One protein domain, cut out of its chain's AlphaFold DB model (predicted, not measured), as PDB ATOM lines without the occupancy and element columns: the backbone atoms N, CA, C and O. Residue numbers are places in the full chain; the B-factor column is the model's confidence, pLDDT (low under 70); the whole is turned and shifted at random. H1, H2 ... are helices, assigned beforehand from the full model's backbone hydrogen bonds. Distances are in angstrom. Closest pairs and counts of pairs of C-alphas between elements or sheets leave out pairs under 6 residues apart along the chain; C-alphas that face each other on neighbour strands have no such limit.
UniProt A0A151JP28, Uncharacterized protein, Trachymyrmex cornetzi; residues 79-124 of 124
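Overview. This is residues 79 to 124 of the 124 residues of an uncharacterized protein of Trachymyrmex cornetzi (UniProt A0A151JP28). Two helices, H1 and then H2, make an L, meeting near their last residues at about a right angle, and the long loop of residues 97 to 111 swings out between them. Residues 81 to 88, at the far end of H1, and 108 to 114 stick out. The printed part has 46 residues with two named helices and no named strand; its class is all helix. It is only just compact, close to loose, with a radius of gyration of the C-alphas of 11.1 A and spans of 29 by 25 by 20 A.

Arrangement. H1, residues 83 to 96, touches H2, residues 112 to 122, with its residues 92 to 96 alone. The closest C-alphas are those of Lys 96 and Ser 122, 6.5 A apart. Their lines are about perpendicular, at 90 degrees. In both, every O i to N i+4 pair is within hydrogen-bond range.

Along the chain. H1 measures 20.0 A from C-alpha 83 at (35.520, 8.170, 33.474) to C-alpha 96. H2 measures 14.9 A and ends at C-alpha 122 at (19.056, 19.355, 35.264).

Size, cuts and confidence. The C-alphas farthest apart, of Ile 79 and Ser 109, are 29.5 A apart. The printed part has no cut; the link is long. Residues 122 to 124 have pLDDT under 70.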
ATOM      1  N   ILE A  79      32.679  16.854  26.639       74.50
ATOM      2  CA  ILE A  79      33.990  16.190  26.698       74.50
ATOM      3  C   ILE A  79      34.451  16.173  28.157       74.50
ATOM      4  O   ILE A  79      34.991  17.148  28.666       74.50
ATOM      5  N   GLU A  80      34.320  15.019  28.809       82.38
ATOM      6  CA  GLU A  80      34.768  14.813  30.189       82.38
ATOM      7  C   GLU A  80      35.882  13.750  30.228       82.38
ATOM      8  O   GLU A  80      35.615  12.579  29.916       82.38
ATOM      9  N   PRO A  81      37.136  14.109  30.576       79.38
ATOM     10  CA  PRO A  81      38.248  13.161  30.665       79.38
ATOM     11  C   PRO A  81      38.056  12.088  31.743       79.38
ATOM     12  O   PRO A  81      38.422  10.929  31.531       79.38
ATOM     13  N   SER A  82      37.461  12.441  32.885       83.81
ATOM     14  CA  SER A  82      37.264  11.526  34.006       83.81
ATOM     15  C   SER A  82      36.144  10.532  33.725       83.81
ATOM     16  O   SER A  82      34.976  10.891  33.589       83.81
ATOM     17  N   TYR A  83      36.484   9.242  33.724       74.44
ATOM     18  CA  TYR A  83      35.520   8.170  33.474       74.44
ATOM     19  C   TYR A  83      34.316   8.212  34.426       74.44
ATOM     20  O   TYR A  83      33.173   8.144  33.984       74.44
ATOM     21  N   ARG A  84      34.559   8.381  35.734       80.56
ATOM     22  CA  ARG A  84      33.484   8.412  36.741       80.56
ATOM     23  C   ARG A  84      32.537   9.588  36.518       80.56
ATOM     24  O   ARG A  84      31.327   9.407  36.582       80.56
ATOM     25  N   LYS A  85      33.082  10.771  36.223       83.19
ATOM     26  CA  LYS A  85      32.272  11.958  35.934       83.19
ATOM     27  C   LYS A  85      31.474  11.788  34.647       83.19
ATOM     28  O   LYS A  85      30.303  12.142  34.627       83.19
ATOM     29  N   ARG A  86      32.054  11.161  33.618       82.56
ATOM     30  CA  ARG A  86      31.348  10.854  32.369       82.56
ATOM     31  C   ARG A  86      30.165   9.914  32.591       82.56
ATOM     32  O   ARG A  86      29.097  10.190  32.068       82.56
ATOM     33  N   LEU A  87      30.327   8.858  33.395       80.12
ATOM     34  CA  LEU A  87      29.218   7.956  33.739       80.12
ATOM     35  C   LEU A  87      28.086   8.691  34.468       80.12
ATOM     36  O   LEU A  87      26.914   8.463  34.180       80.12
ATOM     37  N   ILE A  88      28.434   9.584  35.397       82.38
ATOM     38  CA  ILE A  88      27.448  10.407  36.106       82.38
ATOM     39  C   ILE A  88      26.764  11.375  35.129       82.38
ATOM     40  O   ILE A  88      25.543  11.477  35.145       82.38
ATOM     41  N   SER A  89      27.521  12.037  34.248       81.44
ATOM     42  CA  SER A  89      26.991  12.938  33.213       81.44
ATOM     43  C   SER A  89      26.043  12.202  32.256       81.44
ATOM     44  O   SER A  89      24.932  12.667  32.012       81.44
ATOM     45  N   GLU A  90      26.411  10.999  31.800       79.75
ATOM     46  CA  GLU A  90      25.563  10.126  30.981       79.75
ATOM     47  C   GLU A  90      24.262   9.767  31.715       79.75
ATOM     48  O   GLU A  90      23.178   9.909  31.148       79.75
ATOM     49  N   MET A  91      24.348   9.377  32.992       83.69
ATOM     50  CA  MET A  91      23.177   9.082  33.823       83.69
ATOM     51  C   MET A  91      22.258  10.304  33.957       83.69
ATOM     52  O   MET A  91      21.053  10.184  33.730       83.69
ATOM     53  N   VAL A  92      22.807  11.479  34.289       83.00
ATOM     54  CA  VAL A  92      22.037  12.728  34.395       83.00
ATOM     55  C   VAL A  92      21.382  13.052  33.056       83.00
ATOM     56  O   VAL A  92      20.184  13.320  33.018       83.00
ATOM     57  N   TYR A  93      22.125  12.977  31.948       82.19
ATOM     58  CA  TYR A  93      21.611  13.283  30.615       82.19
ATOM     59  C   TYR A  93      20.471  12.347  30.207       82.19
ATOM     60  O   TYR A  93      19.449  12.818  29.719       82.19
ATOM     61  N   ILE A  94      20.607  11.037  30.448       81.56
ATOM     62  CA  ILE A  94      19.529  10.064  30.219       81.56
ATOM     63  C   ILE A  94      18.310  10.437  31.063       81.56
ATOM     64  O   ILE A  94      17.211  10.499  30.517       81.56
ATOM     65  N   LYS A  95      18.501  10.761  32.350       81.75
ATOM     66  CA  LYS A  95      17.422  11.172  33.261       81.75
ATOM     67  C   LYS A  95      16.673  12.421  32.792       81.75
ATOM     68  O   LYS A  95      15.465  12.485  32.985       81.75
ATOM     69  N   LYS A  96      17.345  13.380  32.141       80.62
ATOM     70  CA  LYS A  96      16.690  14.584  31.593       80.62
ATOM     71  C   LYS A  96      15.762  14.297  30.402       80.62
ATOM     72  O   LYS A  96      14.932  15.138  30.068       80.62
ATOM     73  N   GLN A  97      15.922  13.170  29.703       77.50
ATOM     74  CA  GLN A  97      15.178  12.913  28.467       77.50
ATOM     75  C   GLN A  97      13.702  12.617  28.761       77.50
ATOM     76  O   GLN A  97      13.375  11.569  29.309       77.50
ATOM     77  N   THR A  98      12.805  13.502  28.322       72.69
ATOM     78  CA  THR A  98      11.346  13.339  28.478       72.69
ATOM     79  C   THR A  98      10.767  12.222  27.606       72.69
ATOM     80  O   THR A  98       9.820  11.556  28.004       72.69
ATOM     81  N   HIS A  99      11.367  11.975  26.437       74.25
ATOM     82  CA  HIS A  99      10.990  10.907  25.497       74.25
ATOM     83  C   HIS A  99      12.206  10.035  25.147       74.25
ATOM     84  O   HIS A  99      12.450   9.699  23.985       74.25
ATOM     85  N   GLY A 100      13.029   9.744  26.157       73.00
ATOM     86  CA  GLY A 100      14.249   8.960  26.000       73.00
ATOM     87  C   GLY A 100      13.971   7.519  25.576       73.00
ATOM     88  O   GLY A 100      12.929   6.945  25.881       73.00
ATOM     89  N   ILE A 101      14.932   6.907  24.884       76.88
ATOM     90  CA  ILE A 101      14.843   5.484  24.507       76.88
ATOM     91  C   ILE A 101      14.933   4.569  25.729       76.88
ATOM     92  O   ILE A 101      14.344   3.488  25.746       76.88
ATOM     93  N   ASN A 102      15.696   4.986  26.737       78.38
ATOM     94  CA  ASN A 102      15.947   4.173  27.914       78.38
ATOM     95  C   ASN A 102      14.748   4.247  28.860       78.38
ATOM     96  O   ASN A 102      14.407   5.325  29.345       78.38
ATOM     97  N   ARG A 103      14.154   3.089  29.172       76.94
ATOM     98  CA  ARG A 103      13.254   2.959  30.325       76.94
ATOM     99  C   ARG A 103      14.064   3.190  31.599       76.94
ATOM    100  O   ARG A 103      15.127   2.597  31.754       76.94
ATOM    101  N   GLN A 104      13.587   4.059  32.485       78.12
ATOM    102  CA  GLN A 104      14.346   4.529  33.651       78.12
ATOM    103  C   GLN A 104      13.941   3.831  34.960       78.12
ATOM    104  O   GLN A 104      14.139   4.377  36.043       78.12
ATOM    105  N   ASN A 105      13.397   2.621  34.881       78.50
ATOM    106  CA  ASN A 105      12.836   1.918  36.035       78.50
ATOM    107  C   ASN A 105      13.886   1.649  37.130       78.50
ATOM    108  O   ASN A 105      13.580   1.707  38.316       78.50
ATOM    109  N   ASP A 106      15.157   1.471  36.748       73.19
ATOM    110  CA  ASP A 106      16.288   1.261  37.671       73.19
ATOM    111  C   ASP A 106      16.516   2.428  38.651       73.19
ATOM    112  O   ASP A 106      17.267   2.314  39.617       73.19
ATOM    113  N   THR A 107      15.892   3.575  38.388       74.38
ATOM    114  CA  THR A 107      16.045   4.805  39.167       74.38
ATOM    115  C   THR A 107      14.791   5.186  39.953       74.38
ATOM    116  O   THR A 107      14.781   6.245  40.573       74.38
ATOM    117  N   GLU A 108      13.750   4.348  39.936       78.81
ATOM    118  CA  GLU A 108      12.503   4.561  40.689       78.81
ATOM    119  C   GLU A 108      12.713   4.416  42.203       78.81
ATOM    120  O   GLU A 108      12.098   5.135  42.979       78.81
ATOM    121  N   SER A 109      13.638   3.549  42.626       82.62
ATOM    122  CA  SER A 109      13.960   3.324  44.045       82.62
ATOM    123  C   SER A 109      15.012   4.288  44.610       82.62
ATOM    124  O   SER A 109      15.491   4.087  45.727       82.62
ATOM    125  N   LEU A 110      15.440   5.298  43.841       79.56
ATOM    126  CA  LEU A 110      16.372   6.308  44.344       79.56
ATOM    127  C   LEU A 110      15.664   7.192  45.380       79.56
ATOM    128  O   LEU A 110      14.574   7.680  45.093       79.56
ATOM    129  N   PRO A 111      16.281   7.460  46.547       85.94
ATOM    130  CA  PRO A 111      15.695   8.355  47.537       85.94
ATOM    131  C   PRO A 111      15.453   9.758  46.977       85.94
ATOM    132  O   PRO A 111      16.265  10.273  46.199       85.94
ATOM    133  N   ASP A 112      14.401  10.412  47.467       81.88
ATOM    134  CA  ASP A 112      13.974  11.734  46.996       81.88
ATOM    135  C   ASP A 112      15.069  12.807  47.104       81.88
ATOM    136  O   ASP A 112      15.162  13.722  46.289       81.88
ATOM    137  N   SER A 113      15.965  12.687  48.087       82.75
ATOM    138  CA  SER A 113      17.100  13.603  48.238       82.75
ATOM    139  C   SER A 113      18.036  13.589  47.022       82.75
ATOM    140  O   SER A 113      18.521  14.642  46.606       82.75
ATOM    141  N   TYR A 114      18.259  12.420  46.414       79.44
ATOM    142  CA  TYR A 114      19.087  12.275  45.219       79.44
ATOM    143  C   TYR A 114      18.334  12.673  43.951       79.44
ATOM    144  O   TYR A 114      18.924  13.310  43.076       79.44
ATOM    145  N   THR A 115      17.040  12.353  43.846       79.50
ATOM    146  CA  THR A 115      16.227  12.766  42.689       79.50
ATOM    147  C   THR A 115      16.117  14.291  42.610       79.50
ATOM    148  O   THR A 115      16.274  14.845  41.522       79.50
ATOM    149  N   ASN A 116      15.996  14.973  43.755       81.00
ATOM    150  CA  ASN A 116      15.979  16.436  43.856       81.00
ATOM    151  C   ASN A 116      17.319  17.097  43.488       81.00
ATOM    152  O   ASN A 116      17.338  18.147  42.847       81.00
ATOM    153  N   MET A 117      18.461  16.503  43.855       82.31
ATOM    154  CA  MET A 117      19.762  17.010  43.390       82.31
ATOM    155  C   MET A 117      19.936  16.833  41.881       82.31
ATOM    156  O   MET A 117      20.456  17.714  41.201       82.31
ATOM    157  N   ILE A 118      19.508  15.693  41.337       79.25
ATOM    158  CA  ILE A 118      19.617  15.429  39.900       79.25
ATOM    159  C   ILE A 118      18.697  16.371  39.109       79.25
ATOM    160  O   ILE A 118      19.101  16.849  38.049       79.25
ATOM    161  N   SER A 119      17.496  16.670  39.619       75.75
ATOM    162  CA  SER A 119      16.560  17.601  38.980       75.75
ATOM    163  C   SER A 119      17.018  19.065  39.063       75.75
ATOM    164  O   SER A 119      16.852  19.828  38.112       75.75
ATOM    165  N   SER A 120      17.666  19.477  40.155       77.88
ATOM    166  CA  SER A 120      18.205  20.838  40.264       77.88
ATOM    167  C   SER A 120      19.399  21.066  39.334       77.88
ATOM    168  O   SER A 120      19.459  22.084  38.650       77.88
ATOM    169  N   LEU A 121      20.294  20.080  39.206       71.25
ATOM    170  CA  LEU A 121      21.375  20.084  38.213       71.25
ATOM    171  C   LEU A 121      20.850  20.006  36.777       71.25
ATOM    172  O   LEU A 121      21.573  20.326  35.827       71.25
ATOM    173  N   SER A 122      19.615  19.528  36.592       61.81
ATOM    174  CA  SER A 122      19.056  19.355  35.264       61.81
ATOM    175  C   SER A 122      18.410  20.596  34.661       61.81
ATOM    176  O   SER A 122      18.346  20.674  33.433       61.81
ATOM    177  N   SER A 123      18.018  21.539  35.514       53.91
ATOM    178  CA  SER A 123      17.240  22.744  35.201       53.91
ATOM    179  C   SER A 123      18.086  23.952  34.762       53.91
ATOM    180  O   SER A 123      17.519  25.002  34.464       53.91
ATOM    181  N   SER A 124      19.414  23.805  34.738       43.78
ATOM    182  CA  SER A 124      20.396  24.841  34.382       43.78
ATOM    183  C   SER A 124      20.917  24.699  32.956       43.78
ATOM    184  O   SER A 124      21.101  23.537  32.509       43.78
TER     185      SER A 124